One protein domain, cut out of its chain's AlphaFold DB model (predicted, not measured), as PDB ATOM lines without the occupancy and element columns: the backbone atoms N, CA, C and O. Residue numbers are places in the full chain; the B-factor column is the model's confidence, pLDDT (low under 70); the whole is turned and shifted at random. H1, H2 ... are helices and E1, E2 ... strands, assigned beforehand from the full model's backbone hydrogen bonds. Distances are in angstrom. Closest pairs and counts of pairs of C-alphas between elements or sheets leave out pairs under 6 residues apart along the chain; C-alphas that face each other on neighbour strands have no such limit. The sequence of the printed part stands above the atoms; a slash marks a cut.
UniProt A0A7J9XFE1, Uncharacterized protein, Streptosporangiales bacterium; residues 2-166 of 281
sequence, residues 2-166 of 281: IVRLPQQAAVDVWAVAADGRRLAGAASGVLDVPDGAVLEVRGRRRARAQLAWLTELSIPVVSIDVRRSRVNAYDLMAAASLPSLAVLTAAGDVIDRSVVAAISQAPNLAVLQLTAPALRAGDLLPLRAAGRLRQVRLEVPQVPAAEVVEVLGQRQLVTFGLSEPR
ATOM      1  N   ILE A   2     -16.434 -28.478  -9.889       90.00
ATOM      2  CA  ILE A   2     -17.425 -27.991  -8.924       90.00
ATOM      3  C   ILE A   2     -17.586 -28.969  -7.756       90.00
ATOM      4  O   ILE A   2     -17.983 -30.115  -7.953       90.00
ATOM      5  N   VAL A   3     -17.362 -28.486  -6.533       90.12
ATOM      6  CA  VAL A   3     -17.663 -29.198  -5.284       90.12
ATOM      7  C   VAL A   3     -18.918 -28.618  -4.660       90.12
ATOM      8  O   VAL A   3     -19.030 -27.402  -4.487       90.12
ATOM      9  N   ARG A   4     -19.852 -29.486  -4.271       91.19
ATOM     10  CA  ARG A   4     -21.024 -29.093  -3.487       91.19
ATOM     11  C   ARG A   4     -20.766 -29.366  -2.013       91.19
ATOM     12  O   ARG A   4     -20.604 -30.511  -1.608       91.19
ATOM     13  N   LEU A   5     -20.729 -28.302  -1.226       89.25
ATOM     14  CA  LEU A   5     -20.538 -28.345   0.214       89.25
ATOM     15  C   LEU A   5     -21.891 -28.508   0.918       89.25
ATOM     16  O   LEU A   5     -22.830 -27.762   0.603       89.25
ATOM     17  N   PRO A   6     -22.001 -29.406   1.912       87.31
ATOM     18  CA  PRO A   6     -23.215 -29.525   2.707       87.31
ATOM     19  C   PRO A   6     -23.527 -28.195   3.401       87.31
ATOM     20  O   PRO A   6     -22.646 -27.576   3.999       87.31
ATOM     21  N   GLN A   7     -24.793 -27.767   3.386       82.50
ATOM     22  CA  GLN A   7     -25.206 -26.512   4.037       82.50
ATOM     23  C   GLN A   7     -24.917 -26.495   5.549       82.50
ATOM     24  O   GLN A   7     -24.749 -25.429   6.135       82.50
ATOM     25  N   GLN A   8     -24.827 -27.670   6.175       80.19
ATOM     26  CA  GLN A   8     -24.629 -27.838   7.617       80.19
ATOM     27  C   GLN A   8     -23.218 -28.307   7.998       80.19
ATOM     28  O   GLN A   8     -22.989 -28.654   9.153       80.19
ATOM     29  N   ALA A   9     -22.256 -28.308   7.066       76.44
ATOM     30  CA  ALA A   9     -20.923 -28.854   7.330       76.44
ATOM     31  C   ALA A   9     -20.155 -28.079   8.418       76.44
ATOM     32  O   ALA A   9     -19.255 -28.625   9.048       76.44
ATOM     33  N   ALA A  10     -20.516 -26.808   8.636       88.44
ATOM     34  CA  ALA A  10     -19.916 -25.901   9.614       88.44
ATOM     35  C   ALA A  10     -18.377 -25.833   9.572       88.44
ATOM     36  O   ALA A  10     -17.703 -25.591  10.579       88.44
ATOM     37  N   VAL A  11     -17.840 -26.009   8.372       89.69
ATOM     38  CA  VAL A  11     -16.432 -25.875   8.024       89.69
ATOM     39  C   VAL A  11     -16.307 -24.854   6.899       89.69
ATOM     40  O   VAL A  11     -17.224 -24.669   6.098       89.69
ATOM     41  N   ASP A  12     -15.169 -24.185   6.851       91.69
ATOM     42  CA  ASP A  12     -14.727 -23.401   5.712       91.69
ATOM     43  C   ASP A  12     -13.785 -24.279   4.893       91.69
ATOM     44  O   ASP A  12     -12.817 -24.829   5.428       91.69
ATOM     45  N   VAL A  13     -14.082 -24.427   3.607       93.00
ATOM     46  CA  VAL A  13     -13.290 -25.237   2.681       93.00
ATOM     47  C   VAL A  13     -12.601 -24.309   1.702       93.00
ATOM     48  O   VAL A  13     -13.246 -23.453   1.097       93.00
ATOM     49  N   TRP A  14     -11.293 -24.479   1.558       93.88
ATOM     50  CA  TRP A  14     -10.455 -23.659   0.696       93.88
ATOM     51  C   TRP A  14      -9.802 -24.520  -0.372       93.88
ATOM     52  O   TRP A  14      -9.217 -25.552  -0.056       93.88
ATOM     53  N   ALA A  15      -9.874 -24.070  -1.622       92.75
ATOM     54  CA  ALA A  15      -9.043 -24.578  -2.702       92.75
ATOM     55  C   ALA A  15      -7.671 -23.905  -2.627       92.75
ATOM     56  O   ALA A  15      -7.581 -22.673  -2.551       92.75
ATOM     57  N   VAL A  16      -6.611 -24.702  -2.653       93.25
ATOM     58  CA  VAL A  16      -5.234 -24.248  -2.455       93.25
ATOM     59  C   VAL A  16      -4.349 -24.791  -3.571       93.25
ATOM     60  O   VAL A  16      -4.459 -25.955  -3.950       93.25
ATOM     61  N   ALA A  17      -3.499 -23.933  -4.130       91.25
ATOM     62  CA  ALA A  17      -2.504 -24.316  -5.125       91.25
ATOM     63  C   ALA A  17      -1.346 -25.109  -4.493       91.25
ATOM     64  O   ALA A  17      -1.163 -25.120  -3.277       91.25
ATOM     65  N   ALA A  18      -0.514 -25.738  -5.328       87.00
ATOM     66  CA  ALA A  18       0.652 -26.501  -4.873       87.00
ATOM     67  C   ALA A  18       1.677 -25.663  -4.074       87.00
ATOM     68  O   ALA A  18       2.416 -26.213  -3.264       87.00
ATOM     69  N   ASP A  19       1.703 -24.343  -4.279       88.69
ATOM     70  CA  ASP A  19       2.550 -23.390  -3.548       88.69
ATOM     71  C   ASP A  19       1.941 -22.919  -2.208       88.69
ATOM     72  O   ASP A  19       2.535 -22.095  -1.515       88.69
ATOM     73  N   GLY A  20       0.758 -23.423  -1.834       88.06
ATOM     74  CA  GLY A  20       0.046 -23.042  -0.612       88.06
ATOM     75  C   GLY A  20      -0.840 -21.798  -0.748       88.06
ATOM     76  O   GLY A  20      -1.492 -21.396   0.219       88.06
ATOM     77  N   ARG A  21      -0.917 -21.171  -1.930       91.50
ATOM     78  CA  ARG A  21      -1.779 -20.002  -2.139       91.50
ATOM     79  C   ARG A  21      -3.251 -20.408  -2.209       91.50
ATOM     80  O   ARG A  21      -3.641 -21.259  -3.009       91.50
ATOM     81  N   ARG A  22      -4.095 -19.747  -1.414       93.69
ATOM     82  CA  ARG A  22      -5.557 -19.914  -1.455       93.69
ATOM     83  C   ARG A  22      -6.130 -19.298  -2.724       93.69
ATOM     84  O   ARG A  22      -5.883 -18.128  -3.006       93.69
ATOM     85  N   LEU A  23      -6.902 -20.087  -3.459       91.12
ATOM     86  CA  LEU A  23      -7.494 -19.707  -4.742       91.12
ATOM     87  C   LEU A  23      -8.966 -19.329  -4.582       91.12
ATOM     88  O   LEU A  23      -9.417 -18.327  -5.126       91.12
ATOM     89  N   ALA A  24      -9.701 -20.123  -3.807       90.38
ATOM     90  CA  ALA A  24     -11.116 -19.921  -3.536       90.38
ATOM     91  C   ALA A  24     -11.467 -20.485  -2.157       90.38
ATOM     92  O   ALA A  24     -10.784 -21.377  -1.651       90.38
ATOM     93  N   GLY A  25     -12.531 -19.970  -1.548       90.06
ATOM     94  CA  GLY A  25     -13.028 -20.442  -0.264       90.06
ATOM     95  C   GLY A  25     -14.543 -20.412  -0.237       90.06
ATOM     96  O   GLY A  25     -15.153 -19.458  -0.717       90.06
ATOM     97  N   ALA A  26     -15.155 -21.449   0.324       88.38
ATOM     98  CA  ALA A  26     -16.592 -21.501   0.505       88.38
ATOM     99  C   ALA A  26     -16.954 -22.086   1.868       88.38
ATOM    100  O   ALA A  26     -16.354 -23.028   2.382       88.38
ATOM    101  N   ALA A  27     -17.978 -21.473   2.442       80.06
ATOM    102  CA  ALA A  27     -18.549 -21.808   3.733       80.06
ATOM    103  C   ALA A  27     -19.686 -22.844   3.633       80.06
ATOM    104  O   ALA A  27     -20.009 -23.527   4.607       80.06
ATOM    105  N   SER A  28     -20.336 -22.883   2.472       83.69
ATOM    106  CA  SER A  28     -21.481 -23.717   2.107       83.69
ATOM    107  C   SER A  28     -21.765 -23.507   0.617       83.69
ATOM    108  O   SER A  28     -21.348 -22.492   0.057       83.69
ATOM    109  N   GLY A  29     -22.533 -24.397  -0.013       89.06
ATOM    110  CA  GLY A  29     -22.965 -24.206  -1.399       89.06
ATOM    111  C   GLY A  29     -21.952 -24.757  -2.395       89.06
ATOM    112  O   GLY A  29     -21.631 -25.937  -2.333       89.06
ATOM    113  N   VAL A  30     -21.493 -23.940  -3.339       89.00
ATOM    114  CA  VAL A  30     -20.638 -24.389  -4.444       89.00
ATOM    115  C   VAL A  30     -19.247 -23.774  -4.325       89.00
ATOM    116  O   VAL A  30     -19.119 -22.560  -4.199       89.00
ATOM    117  N   LEU A  31     -18.220 -24.616  -4.394       92.00
ATOM    118  CA  LEU A  31     -16.825 -24.213  -4.529       92.00
ATOM    119  C   LEU A  31     -16.322 -24.652  -5.905       92.00
ATOM    120  O   LEU A  31     -16.366 -25.841  -6.218       92.00
ATOM    121  N   ASP A  32     -15.841 -23.708  -6.713       92.38
ATOM    122  CA  ASP A  32     -15.081 -24.052  -7.913       92.38
ATOM    123  C   ASP A  32     -13.612 -24.249  -7.539       92.38
ATOM    124  O   ASP A  32     -12.974 -23.379  -6.941       92.38
ATOM    125  N   VAL A  33     -13.107 -25.438  -7.838       92.75
ATOM    126  CA  VAL A  33     -11.763 -25.886  -7.497       92.75
ATOM    127  C   VAL A  33     -10.954 -25.961  -8.787       92.75
ATOM    128  O   VAL A  33     -11.257 -26.816  -9.625       92.75
ATOM    129  N   PRO A  34      -9.955 -25.080  -8.977       91.50
ATOM    130  CA  PRO A  34      -9.094 -25.106 -10.155       91.50
ATOM    131  C   PRO A  34      -8.365 -26.443 -10.308       91.50
ATOM    132  O   PRO A  34      -8.082 -27.124  -9.318       91.50
ATOM    133  N   ASP A  35      -8.029 -26.810 -11.542       92.44
ATOM    134  CA  ASP A  35      -7.305 -28.052 -11.808       92.44
ATOM    135  C   ASP A  35      -5.941 -28.056 -11.105       92.44
ATOM    136  O   ASP A  35      -5.215 -27.060 -11.089       92.44
ATOM    137  N   GLY A  36      -5.608 -29.189 -10.480       91.12
ATOM    138  CA  GLY A  36      -4.390 -29.347  -9.682       91.12
ATOM    139  C   GLY A  36      -4.441 -28.721  -8.283       91.12
ATOM    140  O   GLY A  36      -3.470 -28.855  -7.538       91.12
ATOM    141  N   ALA A  37      -5.541 -28.066  -7.895       94.50
ATOM    142  CA  ALA A  37      -5.721 -27.587  -6.529       94.50
ATOM    143  C   ALA A  37      -6.097 -28.723  -5.561       94.50
ATOM    144  O   ALA A  37      -6.681 -29.742  -5.935       94.50
ATOM    145  N   VAL A  38      -5.785 -28.507  -4.287       95.19
ATOM    146  CA  VAL A  38      -6.120 -29.386  -3.161       95.19
ATOM    147  C   VAL A  38      -7.030 -28.661  -2.173       95.19
ATOM    148  O   VAL A  38      -7.190 -27.442  -2.253       95.19
ATOM    149  N   LEU A  39      -7.634 -29.395  -1.240       94.69
ATOM    150  CA  LEU A  39      -8.525 -28.824  -0.234       94.69
ATOM    151  C   LEU A  39      -7.866 -28.704   1.141       94.69
ATOM    152  O   LEU A  39      -7.298 -29.665   1.670       94.69
ATOM    153  N   GLU A  40      -8.038 -27.532   1.746       95.56
ATOM    154  CA  GLU A  40      -7.875 -27.307   3.180       95.56
ATOM    155  C   GLU A  40      -9.246 -27.126   3.831       95.56
ATOM    156  O   GLU A  40     -10.078 -26.346   3.361       95.56
ATOM    157  N   VAL A  41      -9.471 -27.814   4.947       94.06
ATOM    158  CA  VAL A  41     -10.721 -27.736   5.703       94.06
ATOM    159  C   VAL A  41     -10.444 -27.125   7.064       94.06
ATOM    160  O   VAL A  41      -9.611 -27.612   7.827       94.06
ATOM    161  N   ARG A  42     -11.179 -26.068   7.399       95.19
ATOM    162  CA  ARG A  42     -11.090 -25.411   8.699       95.19
ATOM    163  C   ARG A  42     -12.446 -25.386   9.372       95.19
ATOM    164  O   ARG A  42     -13.396 -24.815   8.855       95.19
ATOM    165  N   GLY A  43     -12.545 -25.965  10.553       90.38
ATOM    166  CA  GLY A  43     -13.787 -25.963  11.301       90.38
ATOM    167  C   GLY A  43     -14.110 -24.605  11.936       90.38
ATOM    168  O   GLY A  43     -13.220 -23.875  12.395       90.38
ATOM    169  N   ARG A  44     -15.405 -24.264  11.981       89.25
ATOM    170  CA  ARG A  44     -15.889 -23.020  12.590       89.25
ATOM    171  C   ARG A  44     -16.006 -23.126  14.101       89.25
ATOM    172  O   ARG A  44     -16.385 -24.146  14.676       89.25
ATOM    173  N   ARG A  45     -15.752 -21.997  14.763       86.88
ATOM    174  CA  ARG A  45     -15.777 -21.909  16.223       86.88
ATOM    175  C   ARG A  45     -17.129 -22.375  16.781       86.88
ATOM    176  O   ARG A  45     -18.157 -21.797  16.447       86.88
ATOM    177  N   ARG A  46     -17.097 -23.363  17.686       81.62
ATOM    178  CA  ARG A  46     -18.257 -23.921  18.420       81.62
ATOM    179  C   ARG A  46     -19.339 -24.581  17.556       81.62
ATOM    180  O   ARG A  46     -20.373 -24.963  18.100       81.62
ATOM    181  N   ALA A  47     -19.108 -24.762  16.261       78.50
ATOM    182  CA  ALA A  47     -20.051 -25.448  15.392       78.50
ATOM    183  C   ALA A  47     -19.685 -26.932  15.248       78.50
ATOM    184  O   ALA A  47     -18.530 -27.310  15.461       78.50
ATOM    185  N   ARG A  48     -20.674 -27.778  14.941       86.75
ATOM    186  CA  ARG A  48     -20.437 -29.207  14.719       86.75
ATOM    187  C   ARG A  48     -19.878 -29.413  13.317       86.75
ATOM    188  O   ARG A  48     -20.625 -29.274  12.357       86.75
ATOM    189  N   ALA A  49     -18.597 -29.741  13.217       84.88
ATOM    190  CA  ALA A  49     -17.972 -30.066  11.945       84.88
ATOM    191  C   ALA A  49     -18.298 -31.519  11.590       84.88
ATOM    192  O   ALA A  49     -17.882 -32.432  12.298       84.88
ATOM    193  N   GLN A  50     -19.060 -31.712  10.517       90.06
ATOM    194  CA  GLN A  50     -19.296 -33.030   9.932       90.06
ATOM    195  C   GLN A  50     -18.207 -33.259   8.889       90.06
ATOM    196  O   GLN A  50     -18.100 -32.468   7.951       90.06
ATOM    197  N   LEU A  51     -17.378 -34.288   9.060       92.25
ATOM    198  CA  LEU A  51     -16.210 -34.530   8.199       92.25
ATOM    199  C   LEU A  51     -16.373 -35.756   7.303       92.25
ATOM    200  O   LEU A  51     -15.642 -35.883   6.329       92.25
ATOM    201  N   ALA A  52     -17.337 -36.631   7.593       92.88
ATOM    202  CA  ALA A  52     -17.532 -37.873   6.846       92.88
ATOM    203  C   ALA A  52     -17.729 -37.653   5.336       92.88
ATOM    204  O   ALA A  52     -17.143 -38.367   4.537       92.88
ATOM    205  N   TRP A  53     -18.456 -36.606   4.933       93.38
ATOM    206  CA  TRP A  53     -18.683 -36.288   3.516       93.38
ATOM    207  C   TRP A  53     -17.389 -35.995   2.732       93.38
ATOM    208  O   TRP A  53     -17.385 -36.069   1.507       93.38
ATOM    209  N   LEU A  54     -16.272 -35.686   3.408       93.56
ATOM    210  CA  LEU A  54     -14.981 -35.469   2.749       93.56
ATOM    211  C   LEU A  54     -14.455 -36.737   2.069       93.56
ATOM    212  O   LEU A  54     -13.716 -36.627   1.095       93.56
ATOM    213  N   THR A  55     -14.832 -37.930   2.546       94.00
ATOM    214  CA  THR A  55     -14.391 -39.201   1.947       94.00
ATOM    215  C   THR A  55     -15.065 -39.485   0.607       94.00
ATOM    216  O   THR A  55     -14.611 -40.348  -0.136       94.00
ATOM    217  N   GLU A  56     -16.146 -38.769   0.293       94.19
ATOM    218  CA  GLU A  56     -16.878 -38.879  -0.972       94.19
ATOM    219  C   GLU A  56     -16.304 -37.950  -2.053       94.19
ATOM    220  O   GLU A  56     -16.698 -38.018  -3.218       94.19
ATOM    221  N   LEU A  57     -15.368 -37.068  -1.689       92.69
ATOM    222  CA  LEU A  57     -14.761 -36.131  -2.621       92.69
ATOM    223  C   LEU A  57     -13.674 -36.802  -3.455       92.69
ATOM    224  O   LEU A  57     -12.776 -37.460  -2.940       92.69
ATOM    225  N   SER A  58     -13.687 -36.526  -4.756       92.75
ATOM    226  CA  SER A  58     -12.597 -36.916  -5.656       92.75
ATOM    227  C   SER A  58     -11.375 -35.992  -5.563       92.75
ATOM    228  O   SER A  58     -10.352 -36.276  -6.181       92.75
ATOM    229  N   ILE A  59     -11.465 -34.879  -4.823       93.31
ATOM    230  CA  ILE A  59     -10.347 -33.939  -4.650       93.31
ATOM    231  C   ILE A  59      -9.547 -34.321  -3.413       93.31
ATOM    232  O   ILE A  59     -10.139 -34.500  -2.346       93.31
ATOM    233  N   PRO A  60      -8.209 -34.337  -3.507       96.25
ATOM    234  CA  PRO A  60      -7.339 -34.478  -2.351       96.25
ATOM    235  C   PRO A  60      -7.629 -33.437  -1.261       96.25
ATOM    236  O   PRO A  60      -7.477 -32.232  -1.472       96.25
ATOM    237  N   VAL A  61      -7.979 -33.907  -0.066       96.88
ATOM    238  CA  VAL A  61      -7.987 -33.099   1.158       96.88
ATOM    239  C   VAL A  61      -6.646 -33.300   1.852       96.88
ATOM    240  O   VAL A  61      -6.342 -34.402   2.305       96.88
ATOM    241  N   VAL A  62      -5.831 -32.248   1.914       97.56
ATOM    242  CA  VAL A  62      -4.448 -32.337   2.419       97.56
ATOM    243  C   VAL A  62      -4.306 -31.871   3.863       97.56
ATOM    244  O   VAL A  62      -3.391 -32.311   4.560       97.56
ATOM    245  N   SER A  63      -5.209 -31.005   4.326       97.81
ATOM    246  CA  SER A  63      -5.129 -30.380   5.646       97.81
ATOM    247  C   SER A  63      -6.505 -30.221   6.277       97.81
ATOM    248  O   SER A  63      -7.438 -29.733   5.634       97.81
ATOM    249  N   ILE A  64      -6.620 -30.612   7.546       97.88
ATOM    250  CA  ILE A  64      -7.828 -30.450   8.359       97.88
ATOM    251  C   ILE A  64      -7.455 -29.794   9.693       97.88
ATOM    252  O   ILE A  64      -6.682 -30.347  10.473       97.88
ATOM    253  N   ASP A  65      -8.053 -28.637   9.985       97.69
ATOM    254  CA  ASP A  65      -7.953 -27.937  11.271       97.69
ATOM    255  C   ASP A  65      -9.337 -27.759  11.904       97.69
ATOM    256  O   ASP A  65     -10.107 -26.872  11.537       97.69
ATOM    257  N   VAL A  66      -9.644 -28.584  12.900       96.38
ATOM    258  CA  VAL A  66     -10.926 -28.589  13.619       96.38
ATOM    259  C   VAL A  66     -10.784 -28.275  15.105       96.38
ATOM    260  O   VAL A  66     -11.752 -28.407  15.848       96.38
ATOM    261  N   ARG A  67      -9.635 -27.752  15.555       94.75
ATOM    262  CA  ARG A  67      -9.363 -27.486  16.987       94.75
ATOM    263  C   ARG A  67     -10.337 -26.523  17.674       94.75
ATOM    264  O   ARG A  67     -10.376 -26.432  18.893       94.75
ATOM    265  N   ARG A  68     -11.094 -25.737  16.903       90.81
ATOM    266  CA  ARG A  68     -12.096 -24.787  17.425       90.81
ATOM    267  C   ARG A  68     -13.535 -25.277  17.263       90.81
ATOM    268  O   ARG A  68     -14.460 -24.538  17.607       90.81
ATOM    269  N   SER A  69     -13.729 -26.479  16.735       91.75
ATOM    270  CA  SER A  69     -15.038 -27.031  16.379       91.75
ATOM    271  C   SER A  69     -15.441 -28.146  17.322       91.75
ATOM    272  O   SER A  69     -14.615 -28.712  18.030       91.75
ATOM    273  N   ARG A  70     -16.728 -28.480  17.314       91.88
ATOM    274  CA  ARG A  70     -17.213 -29.725  17.899       91.88
ATOM    275  C   ARG A  70     -17.100 -30.803  16.828       91.88
ATOM    276  O   ARG A  70     -17.783 -30.724  15.815       91.88
ATOM    277  N   VAL A  71     -16.247 -31.785  17.048       93.69
ATOM    278  CA  VAL A  71     -16.166 -33.005  16.236       93.69
ATOM    279  C   VAL A  71     -16.514 -34.188  17.125       93.69
ATOM    280  O   VAL A  71     -16.361 -34.100  18.342       93.69
ATOM    281  N   ASN A  72     -17.025 -35.269  16.546       95.06
ATOM    282  CA  ASN A  72     -17.128 -36.543  17.252       95.06
ATOM    283  C   ASN A  72     -15.990 -37.481  16.809       95.06
ATOM    284  O   ASN A  72     -15.243 -37.176  15.877       95.06
ATOM    285  N   ALA A  73     -15.857 -38.628  17.477       95.94
ATOM    286  CA  ALA A  73     -14.843 -39.622  17.131       95.94
ATOM    287  C   ALA A  73     -14.980 -40.118  15.679       95.94
ATOM    288  O   ALA A  73     -13.980 -40.272  14.986       95.94
ATOM    289  N   TYR A  74     -16.212 -40.318  15.195       96.25
ATOM    290  CA  TYR A  74     -16.473 -40.797  13.836       96.25
ATOM    291  C   TYR A  74     -15.964 -39.830  12.762       96.25
ATOM    292  O   TYR A  74     -15.305 -40.258  11.822       96.25
ATOM    293  N   ASP A  75     -16.193 -38.528  12.935       95.56
ATOM    294  CA  ASP A  75     -15.713 -37.483  12.031       95.56
ATOM    295  C   ASP A  75     -14.176 -37.479  11.945       95.56
ATOM    296  O   ASP A  75     -13.611 -37.359  10.859       95.56
ATOM    297  N   LEU A  76     -13.485 -37.663  13.076       96.62
ATOM    298  CA  LEU A  76     -12.021 -37.737  13.107       96.62
ATOM    299  C   LEU A  76     -11.477 -39.036  12.502       96.62
ATOM    300  O   LEU A  76     -10.470 -39.001  11.797       96.62
ATOM    301  N   MET A  77     -12.141 -40.170  12.734       97.25
ATOM    302  CA  MET A  77     -11.776 -41.438  12.094       97.25
ATOM    303  C   MET A  77     -11.982 -41.374  10.575       97.25
ATOM    304  O   MET A  77     -11.116 -41.815   9.821       97.25
ATOM    305  N   ALA A  78     -13.079 -40.762  10.113       96.19
ATOM    306  CA  ALA A  78     -13.322 -40.528   8.692       96.19
ATOM    307  C   ALA A  78     -12.233 -39.631   8.086       96.19
ATOM    308  O   ALA A  78     -11.661 -39.972   7.051       96.19
ATOM    309  N   ALA A  79     -11.871 -38.539   8.767       96.50
ATOM    310  CA  ALA A  79     -10.758 -37.686   8.359       96.50
ATOM    311  C   ALA A  79      -9.437 -38.468   8.246       96.50
ATOM    312  O   ALA A  79      -8.746 -38.349   7.240       96.50
ATOM    313  N   ALA A  80      -9.108 -39.314   9.226       96.75
ATOM    314  CA  ALA A  80      -7.895 -40.136   9.197       96.75
ATOM    315  C   ALA A  80      -7.861 -41.149   8.038       96.75
ATOM    316  O   ALA A  80      -6.780 -41.559   7.620       96.75
ATOM    317  N   SER A  81      -9.023 -41.532   7.498       97.00
ATOM    318  CA  SER A  81      -9.115 -42.454   6.360       97.00
ATOM    319  C   SER A  81      -8.819 -41.795   5.006       97.00
ATOM    320  O   SER A  81      -8.643 -42.491   4.006       97.00
ATOM    321  N   LEU A  82      -8.751 -40.458   4.957       97.25
ATOM    322  CA  LEU A  82      -8.515 -39.717   3.723       97.25
ATOM    323  C   LEU A  82      -7.110 -40.018   3.173       97.25
ATOM    324  O   LEU A  82      -6.109 -39.751   3.846       97.25
ATOM    325  N   PRO A  83      -6.998 -40.503   1.924       96.69
ATOM    326  CA  PRO A  83      -5.732 -40.985   1.387       96.69
ATOM    327  C   PRO A  83      -4.701 -39.873   1.219       96.69
ATOM    328  O   PRO A  83      -3.514 -40.163   1.227       96.69
ATOM    329  N   SER A  84      -5.109 -38.611   1.083       96.88
ATOM    330  CA  SER A  84      -4.205 -37.476   0.858       96.88
ATOM    331  C   SER A  84      -3.927 -36.635   2.104       96.88
ATOM    332  O   SER A  84      -3.183 -35.659   2.006       96.88
ATOM    333  N   LEU A  85      -4.499 -36.984   3.263       98.00
ATOM    334  CA  LEU A  85      -4.368 -36.166   4.464       98.00
ATOM    335  C   LEU A  85      -2.917 -36.156   4.953       98.00
ATOM    336  O   LEU A  85      -2.380 -37.183   5.367       98.00
ATOM    337  N   ALA A  86      -2.303 -34.975   4.929       97.69
ATOM    338  CA  ALA A  86      -0.929 -34.749   5.363       97.69
ATOM    339  C   ALA A  86      -0.856 -34.007   6.705       97.69
ATOM    340  O   ALA A  86       0.092 -34.213   7.468       97.69
ATOM    341  N   VAL A  87      -1.856 -33.172   7.008       98.00
ATOM    342  CA  VAL A  87      -1.905 -32.334   8.212       98.00
ATOM    343  C   VAL A  87      -3.237 -32.513   8.934       98.00
ATOM    344  O   VAL A  87      -4.295 -32.239   8.369       98.00
ATOM    345  N   LEU A  88      -3.186 -32.905  10.207       98.06
ATOM    346  CA  LEU A  88      -4.357 -32.968  11.080       98.06
ATOM    347  C   LEU A  88      -4.124 -32.151  12.348       98.06
ATOM    348  O   LEU A  88      -3.187 -32.402  13.105       98.06
ATOM    349  N   THR A  89      -5.010 -31.189  12.591       97.94
ATOM    350  CA  THR A  89      -5.069 -30.401  13.822       97.94
ATOM    351  C   THR A  89      -6.448 -30.553  14.455       97.94
ATOM    352  O   THR A  89      -7.450 -30.111  13.892       97.94
ATOM    353  N   ALA A  90      -6.518 -31.175  15.630       97.31
ATOM    354  CA  ALA A  90      -7.777 -31.452  16.316       97.31
ATOM    355  C   ALA A  90      -7.670 -31.201  17.822       97.31
ATOM    356  O   ALA A  90      -6.596 -31.286  18.412       97.31
ATOM    357  N   ALA A  91      -8.802 -30.879  18.443       96.25
ATOM    358  CA  ALA A  91      -8.893 -30.713  19.883       96.25
ATOM    359  C   ALA A  91     -10.243 -31.214  20.401       96.25
ATOM    360  O   ALA A  91     -11.266 -30.999  19.745       96.25
ATOM    361  N   GLY A  92     -10.245 -31.831  21.580       94.50
ATOM    362  CA  GLY A  92     -11.461 -32.172  22.314       94.50
ATOM    363  C   GLY A  92     -11.415 -33.515  23.036       94.50
ATOM    364  O   GLY A  92     -10.582 -34.375  22.760       94.50
ATOM    365  N   ASP A  93     -12.381 -33.701  23.931       94.75
ATOM    366  CA  ASP A  93     -12.486 -34.865  24.827       94.75
ATOM    367  C   ASP A  93     -12.937 -36.146  24.111       94.75
ATOM    368  O   ASP A  93     -12.913 -37.230  24.684       94.75
ATOM    369  N   VAL A  94     -13.361 -36.027  22.850       95.12
ATOM    370  CA  VAL A  94     -13.747 -37.163  22.000       95.12
ATOM    371  C   VAL A  94     -12.542 -37.920  21.443       95.12
ATOM    372  O   VAL A  94     -12.718 -38.965  20.824       95.12
ATOM    373  N   ILE A  95     -11.338 -37.357  21.580       97.25
ATOM    374  CA  ILE A  95     -10.100 -37.972  21.113       97.25
ATOM    375  C   ILE A  95      -9.691 -39.005  22.161       97.25
ATOM    376  O   ILE A  95      -9.094 -38.668  23.182       97.25
ATOM    377  N   ASP A  96     -10.045 -40.256  21.894       96.94
ATOM    378  CA  ASP A  96      -9.682 -41.423  22.686       96.94
ATOM    379  C   ASP A  96      -8.655 -42.301  21.946       96.94
ATOM    380  O   ASP A  96      -8.183 -41.979  20.848       96.94
ATOM    381  N   ARG A  97      -8.325 -43.453  22.530       97.50
ATOM    382  CA  ARG A  97      -7.413 -44.428  21.926       97.50
ATOM    383  C   ARG A  97      -7.867 -44.928  20.551       97.50
ATOM    384  O   ARG A  97      -7.019 -45.196  19.702       97.50
ATOM    385  N   SER A  98      -9.171 -45.071  20.320       97.88
ATOM    386  CA  SER A  98      -9.713 -45.543  19.039       97.88
ATOM    387  C   SER A  98      -9.483 -44.506  17.942       97.88
ATOM    388  O   SER A  98      -9.024 -44.845  16.850       97.88
ATOM    389  N   VAL A  99      -9.708 -43.227  18.253       98.19
ATOM    390  CA  VAL A  99      -9.395 -42.112  17.347       98.19
ATOM    391  C   VAL A  99      -7.895 -42.059  17.055       98.19
ATOM    392  O   VAL A  99      -7.499 -41.952  15.896       98.19
ATOM    393  N   VAL A 100      -7.047 -42.190  18.078       97.94
ATOM    394  CA  VAL A 100      -5.583 -42.208  17.918       97.94
ATOM    395  C   VAL A 100      -5.127 -43.385  17.047       97.94
ATOM    396  O   VAL A 100      -4.237 -43.222  16.210       97.94
ATOM    397  N   ALA A 101      -5.747 -44.558  17.197       98.00
ATOM    398  CA  ALA A 101      -5.477 -45.721  16.358       98.00
ATOM    399  C   ALA A 101      -5.860 -45.484  14.894       98.00
ATOM    400  O   ALA A 101      -5.082 -45.825  14.010       98.00
ATOM    401  N   ALA A 102      -7.000 -44.849  14.621       98.00
ATOM    402  CA  ALA A 102      -7.359 -44.475  13.254       98.00
ATOM    403  C   ALA A 102      -6.357 -43.470  12.660       98.00
ATOM    404  O   ALA A 102      -5.863 -43.670  11.553       98.00
ATOM    405  N   ILE A 103      -5.992 -42.432  13.422       97.69
ATOM    406  CA  ILE A 103      -4.989 -41.430  13.024       97.69
ATOM    407  C   ILE A 103      -3.642 -42.092  12.709       97.69
ATOM    408  O   ILE A 103      -2.973 -41.691  11.759       97.69
ATOM    409  N   SER A 104      -3.237 -43.119  13.463       96.31
ATOM    410  CA  SER A 104      -1.958 -43.790  13.226       96.31
ATOM    411  C   SER A 104      -1.907 -44.612  11.940       96.31
ATOM    412  O   SER A 104      -0.811 -44.898  11.460       96.31
ATOM    413  N   GLN A 105      -3.065 -44.956  11.372       96.75
ATOM    414  CA  GLN A 105      -3.183 -45.637  10.081       96.75
ATOM    415  C   GLN A 105      -3.305 -44.670   8.896       96.75
ATOM    416  O   GLN A 105      -3.334 -45.122   7.751       96.75
ATOM    417  N   ALA A 106      -3.359 -43.354   9.133       96.75
ATOM    418  CA  ALA A 106      -3.460 -42.374   8.060       96.75
ATOM    419  C   ALA A 106      -2.217 -42.455   7.146       96.75
ATOM    420  O   ALA A 106      -1.094 -42.192   7.593       96.75
ATOM    421  N   PRO A 107      -2.378 -42.805   5.855       95.50
ATOM    422  CA  PRO A 107      -1.278 -43.294   5.021       95.50
ATOM    423  C   PRO A 107      -0.247 -42.220   4.673       95.50
ATOM    424  O   PRO A 107       0.881 -42.553   4.318       95.50
ATOM    425  N   ASN A 108      -0.632 -40.944   4.749       96.69
ATOM    426  CA  ASN A 108       0.179 -39.793   4.350       96.69
ATOM    427  C   ASN A 108       0.361 -38.747   5.454       96.69
ATOM    428  O   ASN A 108       0.975 -37.709   5.207       96.69
ATOM    429  N   LEU A 109      -0.111 -39.021   6.672       97.12
ATOM    430  CA  LEU A 109      -0.089 -38.036   7.743       97.12
ATOM    431  C   LEU A 109       1.348 -37.739   8.185       97.12
ATOM    432  O   LEU A 109       2.057 -38.605   8.705       97.12
ATOM    433  N   ALA A 110       1.766 -36.492   7.984       96.44
ATOM    434  CA  ALA A 110       3.103 -36.001   8.290       96.44
ATOM    435  C   ALA A 110       3.110 -35.040   9.486       96.44
ATOM    436  O   ALA A 110       4.097 -34.994  10.225       96.44
ATOM    437  N   VAL A 111       2.019 -34.298   9.692       96.62
ATOM    438  CA  VAL A 111       1.879 -33.300  10.756       96.62
ATOM    439  C   VAL A 111       0.653 -33.616  11.599       96.62
ATOM    440  O   VAL A 111      -0.468 -33.661  11.089       96.62
ATOM    441  N   LEU A 112       0.867 -33.791  12.900       97.19
ATOM    442  CA  LEU A 112      -0.186 -34.055  13.871       97.19
ATOM    443  C   LEU A 112      -0.128 -33.042  15.013       97.19
ATOM    444  O   LEU A 112       0.876 -32.940  15.719       97.19
ATOM    445  N   GLN A 113      -1.225 -32.317  15.214       96.81
ATOM    446  CA  GLN A 113      -1.428 -31.452  16.372       96.81
ATOM    447  C   GLN A 113      -2.697 -31.883  17.105       96.81
ATOM    448  O   GLN A 113      -3.788 -31.794  16.541       96.81
ATOM    449  N   LEU A 114      -2.566 -32.354  18.344       96.25
ATOM    450  CA  LEU A 114      -3.698 -32.819  19.147       96.25
ATOM    451  C   LEU A 114      -3.724 -32.140  20.514       96.25
ATOM    452  O   LEU A 114      -2.736 -32.193  21.241       96.25
ATOM    453  N   THR A 115      -4.883 -31.601  20.881       95.81
ATOM    454  CA  THR A 115      -5.217 -31.248  22.269       95.81
ATOM    455  C   THR A 115      -6.296 -32.205  22.759       95.81
ATOM    456  O   THR A 115      -7.456 -32.108  22.357       95.81
ATOM    457  N   ALA A 116      -5.921 -33.166  23.592       95.62
ATOM    458  CA  ALA A 116      -6.769 -34.301  23.934       95.62
ATOM    459  C   ALA A 116      -6.677 -34.604  25.439       95.62
ATOM    460  O   ALA A 116      -5.938 -35.498  25.855       95.62
ATOM    461  N   PRO A 117      -7.419 -33.861  26.280       94.56
ATOM    462  CA  PRO A 117      -7.316 -33.967  27.737       94.56
ATOM    463  C   PRO A 117      -7.896 -35.273  28.299       94.56
ATOM    464  O   PRO A 117      -7.640 -35.603  29.455       94.56
ATOM    465  N   ALA A 118      -8.659 -36.019  27.493       94.69
ATOM    466  CA  ALA A 118      -9.226 -37.311  27.865       94.69
ATOM    467  C   ALA A 118      -8.244 -38.487  27.708       94.69
ATOM    468  O   ALA A 118      -8.483 -39.535  28.310       94.69
ATOM    469  N   LEU A 119      -7.159 -38.328  26.933       95.88
ATOM    470  CA  LEU A 119      -6.167 -39.386  26.718       95.88
ATOM    471  C   LEU A 119      -5.366 -39.654  27.984       95.88
ATOM    472  O   LEU A 119      -4.908 -38.721  28.635       95.88
ATOM    473  N   ARG A 120      -5.156 -40.931  28.290       95.00
ATOM    474  CA  ARG A 120      -4.435 -41.428  29.464       95.00
ATOM    475  C   ARG A 120      -3.228 -42.261  29.047       95.00
ATOM    476  O   ARG A 120      -2.980 -42.496  27.865       95.00
ATOM    477  N   ALA A 121      -2.490 -42.734  30.048       93.50
ATOM    478  CA  ALA A 121      -1.395 -43.669  29.841       93.50
ATOM    479  C   ALA A 121      -1.833 -44.888  29.002       93.50
ATOM    480  O   ALA A 121      -2.827 -45.547  29.310       93.50
ATOM    481  N   GLY A 122      -1.078 -45.190  27.953       94.12
ATOM    482  CA  GLY A 122      -1.305 -46.267  26.995       94.12
ATOM    483  C   GLY A 122      -2.121 -45.865  25.764       94.12
ATOM    484  O   GLY A 122      -2.109 -46.598  24.767       94.12
ATOM    485  N   ASP A 123      -2.813 -44.724  25.783       97.12
ATOM    486  CA  ASP A 123      -3.692 -44.335  24.678       97.12
ATOM    487  C   ASP A 123      -2.917 -43.825  23.455       97.12
ATOM    488  O   ASP A 123      -3.439 -43.871  22.341       97.12
ATOM    489  N   LEU A 124      -1.654 -43.408  23.626       96.06
ATOM    490  CA  LEU A 124      -0.790 -42.983  22.519       96.06
ATOM    491  C   LEU A 124      -0.031 -44.130  21.850       96.06
ATOM    492  O   LEU A 124       0.522 -43.931  20.768       96.06
ATOM    493  N   LEU A 125      -0.029 -45.338  22.426       95.25
ATOM    494  CA  LEU A 125       0.675 -46.498  21.862       95.25
ATOM    495  C   LEU A 125       0.404 -46.745  20.367       95.25
ATOM    496  O   LEU A 125       1.363 -47.054  19.652       95.25
ATOM    497  N   PRO A 126      -0.830 -46.583  19.839       96.38
ATOM    498  CA  PRO A 126      -1.077 -46.769  18.414       96.38
ATOM    499  C   PRO A 126      -0.252 -45.842  17.515       96.38
ATOM    500  O   PRO A 126       0.066 -46.233  16.392       96.38
ATOM    501  N   LEU A 127       0.154 -44.654  17.989       95.12
ATOM    502  CA  LEU A 127       0.998 -43.738  17.216       95.12
ATOM    503  C   LEU A 127       2.377 -44.321  16.908       95.12
ATOM    504  O   LEU A 127       3.040 -43.784  16.029       95.12
ATOM    505  N   ARG A 128       2.817 -45.433  17.514       91.69
ATOM    506  CA  ARG A 128       4.037 -46.142  17.080       91.69
ATOM    507  C   ARG A 128       3.961 -46.607  15.624       91.69
ATOM    508  O   ARG A 128       4.968 -46.574  14.927       91.69
ATOM    509  N   ALA A 129       2.768 -46.943  15.132       91.81
ATOM    510  CA  ALA A 129       2.563 -47.409  13.759       91.81
ATOM    511  C   ALA A 129       2.571 -46.285  12.701       91.81
ATOM    512  O   ALA A 129       2.695 -46.563  11.512       91.81
ATOM    513  N   ALA A 130       2.484 -45.013  13.109       93.00
ATOM    514  CA  ALA A 130       2.280 -43.867  12.217       93.00
ATOM    515  C   ALA A 130       3.535 -43.453  11.418       93.00
ATOM    516  O   ALA A 130       3.990 -42.320  11.531       93.00
ATOM    517  N   GLY A 131       4.176 -44.356  10.672       88.75
ATOM    518  CA  GLY A 131       5.557 -44.239  10.162       88.75
ATOM    519  C   GLY A 131       5.927 -42.985   9.346       88.75
ATOM    520  O   GLY A 131       7.112 -42.733   9.139       88.75
ATOM    521  N   ARG A 132       4.954 -42.171   8.914       92.81
ATOM    522  CA  ARG A 132       5.189 -40.927   8.160       92.81
ATOM    523  C   ARG A 132       5.161 -39.644   8.990       92.81
ATOM    524  O   ARG A 132       5.578 -38.616   8.463       92.81
ATOM    525  N   LEU A 133       4.758 -39.688  10.264       93.06
ATOM    526  CA  LEU A 133       4.754 -38.502  11.126       93.06
ATOM    527  C   LEU A 133       6.162 -37.910  11.271       93.06
ATOM    528  O   LEU A 133       7.089 -38.588  11.720       93.06
ATOM    529  N   ARG A 134       6.291 -36.628  10.915       92.81
ATOM    530  CA  ARG A 134       7.516 -35.814  11.007       92.81
ATOM    531  C   ARG A 134       7.379 -34.651  11.977       92.81
ATOM    532  O   ARG A 134       8.385 -34.178  12.495       92.81
ATOM    533  N   GLN A 135       6.161 -34.181  12.214       93.44
ATOM    534  CA  GLN A 135       5.883 -33.092  13.139       93.44
ATOM    535  C   GLN A 135       4.758 -33.506  14.070       93.44
ATOM    536  O   GLN A 135       3.685 -33.907  13.616       93.44
ATOM    537  N   VAL A 136       5.012 -33.414  15.370       94.25
ATOM    538  CA  VAL A 136       4.043 -33.796  16.392       94.25
ATOM    539  C   VAL A 136       4.006 -32.731  17.477       94.25
ATOM    540  O   VAL A 136       5.033 -32.388  18.060       94.25
ATOM    541  N   ARG A 137       2.811 -32.209  17.758       93.50
ATOM    542  CA  ARG A 137       2.533 -31.346  18.909       93.50
ATOM    543  C   ARG A 137       1.354 -31.922  19.679       93.50
ATOM    544  O   ARG A 137       0.267 -32.042  19.122       93.50
ATOM    545  N   LEU A 138       1.574 -32.276  20.938       93.56
ATOM    546  CA  LEU A 138       0.560 -32.889  21.787       93.56
ATOM    547  C   LEU A 138       0.348 -32.050  23.045       93.56
ATOM    548  O   LEU A 138       1.298 -31.615  23.693       93.56
ATOM    549  N   GLU A 139      -0.916 -31.859  23.390       93.12
ATOM    550  CA  GLU A 139      -1.376 -31.318  24.662       93.12
ATOM    551  C   GLU A 139      -2.283 -32.377  25.296       93.12
ATOM    552  O   GLU A 139      -3.451 -32.536  24.930       93.12
ATOM    553  N   VAL A 140      -1.679 -33.196  26.156       92.94
ATOM    554  CA  VAL A 140      -2.234 -34.464  26.656       92.94
ATOM    555  C   VAL A 140      -1.949 -34.597  28.160       92.94
ATOM    556  O   VAL A 140      -1.170 -35.455  28.572       92.94
ATOM    557  N   PRO A 141      -2.585 -33.759  29.004       90.12
ATOM    558  CA  PRO A 141      -2.225 -33.562  30.414       90.12
ATOM    559  C   PRO A 141      -2.210 -34.825  31.283       90.12
ATOM    560  O   PRO A 141      -1.562 -34.832  32.329       90.12
ATOM    561  N   GLN A 142      -2.918 -35.886  30.886       90.38
ATOM    562  CA  GLN A 142      -3.009 -37.136  31.652       90.38
ATOM    563  C   GLN A 142      -2.097 -38.254  31.113       90.38
ATOM    564  O   GLN A 142      -2.075 -39.348  31.682       90.38
ATOM    565  N   VAL A 143      -1.337 -38.012  30.038       91.31
ATOM    566  CA  VAL A 143      -0.373 -38.976  29.492       91.31
ATOM    567  C   VAL A 143       1.006 -38.702  30.096       91.31
ATOM    568  O   VAL A 143       1.479 -37.572  30.032       91.31
ATOM    569  N   PRO A 144       1.711 -39.693  30.665       90.56
ATOM    570  CA  PRO A 144       3.069 -39.484  31.153       90.56
ATOM    571  C   PRO A 144       4.011 -39.042  30.025       90.56
ATOM    572  O   PRO A 144       4.066 -39.672  28.973       90.56
ATOM    573  N   ALA A 145       4.826 -38.011  30.258       86.38
ATOM    574  CA  ALA A 145       5.779 -37.525  29.255       86.38
ATOM    575  C   ALA A 145       6.768 -38.617  28.785       86.38
ATOM    576  O   ALA A 145       7.153 -38.626  27.620       86.38
ATOM    577  N   ALA A 146       7.100 -39.584  29.653       86.94
ATOM    578  CA  ALA A 146       7.891 -40.772  29.302       86.94
ATOM    579  C   ALA A 146       7.277 -41.577  28.161       86.94
ATOM    580  O   ALA A 146       7.972 -41.947  27.222       86.94
ATOM    581  N   GLU A 147       5.966 -41.801  28.217       89.75
ATOM    582  CA  GLU A 147       5.259 -42.530  27.172       89.75
ATOM    583  C   GLU A 147       5.278 -41.749  25.860       89.75
ATOM    584  O   GLU A 147       5.498 -42.331  24.800       89.75
ATOM    585  N   VAL A 148       5.096 -40.427  25.917       87.25
ATOM    586  CA  VAL A 148       5.132 -39.598  24.708       87.25
ATOM    587  C   VAL A 148       6.490 -39.705  24.022       87.25
ATOM    588  O   VAL A 148       6.554 -39.920  22.811       87.25
ATOM    589  N   VAL A 149       7.577 -39.605  24.792       85.69
ATOM    590  CA  VAL A 149       8.932 -39.747  24.255       85.69
ATOM    591  C   VAL A 149       9.189 -41.170  23.775       85.69
ATOM    592  O   VAL A 149       9.790 -41.334  22.726       85.69
ATOM    593  N   GLU A 150       8.697 -42.207  24.449       87.69
ATOM    594  CA  GLU A 150       8.854 -43.594  23.995       87.69
ATOM    595  C   GLU A 150       8.132 -43.850  22.659       87.69
ATOM    596  O   GLU A 150       8.681 -44.460  21.740       87.69
ATOM    597  N   VAL A 151       6.901 -43.352  22.523       86.75
ATOM    598  CA  VAL A 151       6.074 -43.493  21.314       86.75
ATOM    599  C   VAL A 151       6.664 -42.723  20.129       86.75
ATOM    600  O   VAL A 151       6.531 -43.148  18.976       86.75
ATOM    601  N   LEU A 152       7.317 -41.595  20.402       82.44
ATOM    602  CA  LEU A 152       7.872 -40.703  19.388       82.44
ATOM    603  C   LEU A 152       9.387 -40.871  19.175       82.44
ATOM    604  O   LEU A 152       9.906 -40.437  18.150       82.44
ATOM    605  N   GLY A 153      10.059 -41.572  20.089       75.44
ATOM    606  CA  GLY A 153      11.505 -41.794  20.209       75.44
ATOM    607  C   GLY A 153      12.171 -42.359  18.968       75.44
ATOM    608  O   GLY A 153      13.296 -42.016  18.626       75.44
ATOM    609  N   GLN A 154      11.449 -43.223  18.263       67.88
ATOM    610  CA  GLN A 154      11.971 -43.983  17.128       67.88
ATOM    611  C   GLN A 154      11.833 -43.239  15.794       67.88
ATOM    612  O   GLN A 154      11.994 -43.825  14.723       67.88
ATOM    613  N   ARG A 155      11.472 -41.954  15.833       75.00
ATOM    614  CA  ARG A 155      11.077 -41.189  14.653       75.00
ATOM    615  C   ARG A 155      12.083 -40.095  14.359       75.00
ATOM    616  O   ARG A 155      12.560 -39.401  15.247       75.00
ATOM    617  N   GLN A 156      12.304 -39.862  13.071       80.44
ATOM    618  CA  GLN A 156      12.998 -38.674  12.579       80.44
ATOM    619  C   GLN A 156      12.048 -37.463  12.641       80.44
ATOM    620  O   GLN A 156      11.585 -36.970  11.605       80.44
ATOM    621  N   LEU A 157      11.690 -37.048  13.857       81.69
ATOM    622  CA  LEU A 157      10.877 -35.858  14.077       81.69
ATOM    623  C   LEU A 157      11.705 -34.603  13.813       81.69
ATOM    624  O   LEU A 157      12.851 -34.484  14.234       81.69
ATOM    625  N   VAL A 158      11.087 -33.658  13.116       82.94
ATOM    626  CA  VAL A 158      11.631 -32.322  12.857       82.94
ATOM    627  C   VAL A 158      11.110 -31.342  13.904       82.94
ATOM    628  O   VAL A 158      11.880 -30.526  14.409       82.94
ATOM    629  N   THR A 159       9.835 -31.477  14.275       86.62
ATOM    630  CA  THR A 159       9.163 -30.619  15.256       86.62
ATOM    631  C   THR A 159       8.516 -31.478  16.336       86.62
ATOM    632  O   THR A 159       7.744 -32.390  16.026       86.62
ATOM    633  N   PHE A 160       8.810 -31.159  17.595       86.06
ATOM    634  CA  PHE A 160       8.272 -31.823  18.778       86.06
ATOM    635  C   PHE A 160       7.704 -30.784  19.742       86.06
ATOM    636  O   PHE A 160       8.383 -29.830  20.124       86.06
ATOM    637  N   GLY A 161       6.442 -30.965  20.121       83.25
ATOM    638  CA  GLY A 161       5.752 -30.096  21.058       83.25
ATOM    639  C   GLY A 161       5.043 -30.881  22.151       83.25
ATOM    640  O   GLY A 161       4.263 -31.776  21.828       83.25
ATOM    641  N   LEU A 162       5.265 -30.510  23.409       84.12
ATOM    642  CA  LEU A 162       4.550 -31.051  24.561       84.12
ATOM    643  C   LEU A 162       4.053 -29.929  25.466       84.12
ATOM    644  O   LEU A 162       4.849 -29.227  26.082       84.12
ATOM    645  N   SER A 163       2.737 -29.782  25.568       74.44
ATOM    646  CA  SER A 163       2.109 -28.896  26.548       74.44
ATOM    647  C   SER A 163       1.466 -29.761  27.623       74.44
ATOM    648  O   SER A 163       0.525 -30.485  27.319       74.44
ATOM    649  N   GLU A 164       2.009 -29.720  28.843       67.62
ATOM    650  CA  GLU A 164       1.568 -30.511  30.005       67.62
ATOM    651  C   GLU A 164       1.552 -32.026  29.718       67.62
ATOM    652  O   GLU A 164       0.592 -32.580  29.189       67.62
ATOM    653  N   PRO A 165       2.673 -32.710  29.993       62.69
ATOM    654  CA  PRO A 165       2.842 -33.355  31.298       62.69
ATOM    655  C   PRO A 165       4.202 -33.033  31.933       62.69
ATOM    656  O   PRO A 165       5.126 -32.570  31.272       62.69
ATOM    657  N   ARG A 166       4.341 -33.314  33.233       68.88
ATOM    658  CA  ARG A 166       5.542 -33.026  34.035       68.88
ATOM    659  C   ARG A 166       6.809 -33.636  33.418       68.88
ATOM    660  O   ARG A 166       7.089 -34.818  33.626       68.88
TER     661      ARG A 166
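AT A GLANCE: This is residues 2 to 166 of the 281 residues of an uncharacterized protein of Streptosporangiales bacterium (UniProt A0A7J9XFE1). This is a chain wound in right-handed stacked turns, a short solenoid: E5 to E10 stand side by side as one wall, and H1 to H5 follow each other in a curved row along the other side of the turns. At the E5 end, E1 to E4 make a small antiparallel head, whose hairpin E2 and E3 extends the wall. The printed part has 165 residues with five named helices and ten named strands, E1 E2 E3 E4 E5 H1 E6 H2 E7 H3 E8 H4 E9 H5 E10, of mixed class. The large sheet, E3 E2 E5 E6 E7 E8 E9 E10, is mixed; E1 and E4 form an antiparallel second sheet. The whole is compact, with a radius of gyration of the C-alphas of 15.7 A, yet elongated, spanning 47 by 30 by 22 A.

IN THESE COORDINATES: Find C-alpha 2 at (-17.425, -27.991, -8.924), where E1, residues 2 to 5, begins. Next come E2, residues 11 to 16, 15.4 A long, E3, 22 to 26, E4, 29 to 32, and E5, 38 to 43, 16.7 A long. From there strand and helix alternate: H1, 52 to 56; E6, 61 to 65; H2, 73 to 80; E7, 87 to 91, starting at C-alpha 87 (-1.905, -32.334, 8.212); H3, 97 to 104; E8, 111 to 115; H4, 125 to 129; E9, 135 to 139; H5, 145 to 152. E10, 159 to 163, ends at C-alpha 163 (2.109, -28.896, 26.548).

HOW THE PARTS SIT: In the head, E1 and E4 are antiparallel, with N 3 and O 31 2.8 A apart. The C-alphas of Gly 25 in E3 and Leu 31 in E4 are the closest of that pair, 6.8 A apart. In the large sheet, look for N 15 and O 24, 2.8 A, between antiparallel E2 and E3, and N 12 and O 42, 2.7 A, between antiparallel E2 and E5. From E5 onward neighbours are parallel: N 43 and O 65 are 2.8 A apart, N 89 and O 64 2.8 A, N 113 and O 88 2.9 A, N 139 and O 114 2.8 A, N 138 and O 161 2.9 A. Five strand-helix-strand units, parallel neighbour strands with a helix between, run from E5, H1, E6 to E9, H5, E10, each crossover right-handed. H2 touches H3, the same way at a shallow tilt of 11 degrees, C-alphas 80 and 103 closest at 5.0 A. H1 touches H2 at C-alphas 52 and 78, 5.3 A; H3 touches H4 at 104 and 127, 5.0 A; H4 touches H5 at 128 and 151, 5.4 A. H2 and H5 only graze the sheet. In H2, H3 and H5 every O i to N i+4 pair is within hydrogen-bond range; H1 and H4 each have 0 of 1, but 2 of 2 O i to N i+3 pairs.

THE WHOLE: The farthest C-alphas, Ile 2 and Arg 166, are 49.0 A apart. The printed part has no cut and no long link. Mean pLDDT of the printed part is 91.5; look for values under 70 at residues 154 and 164 to 166.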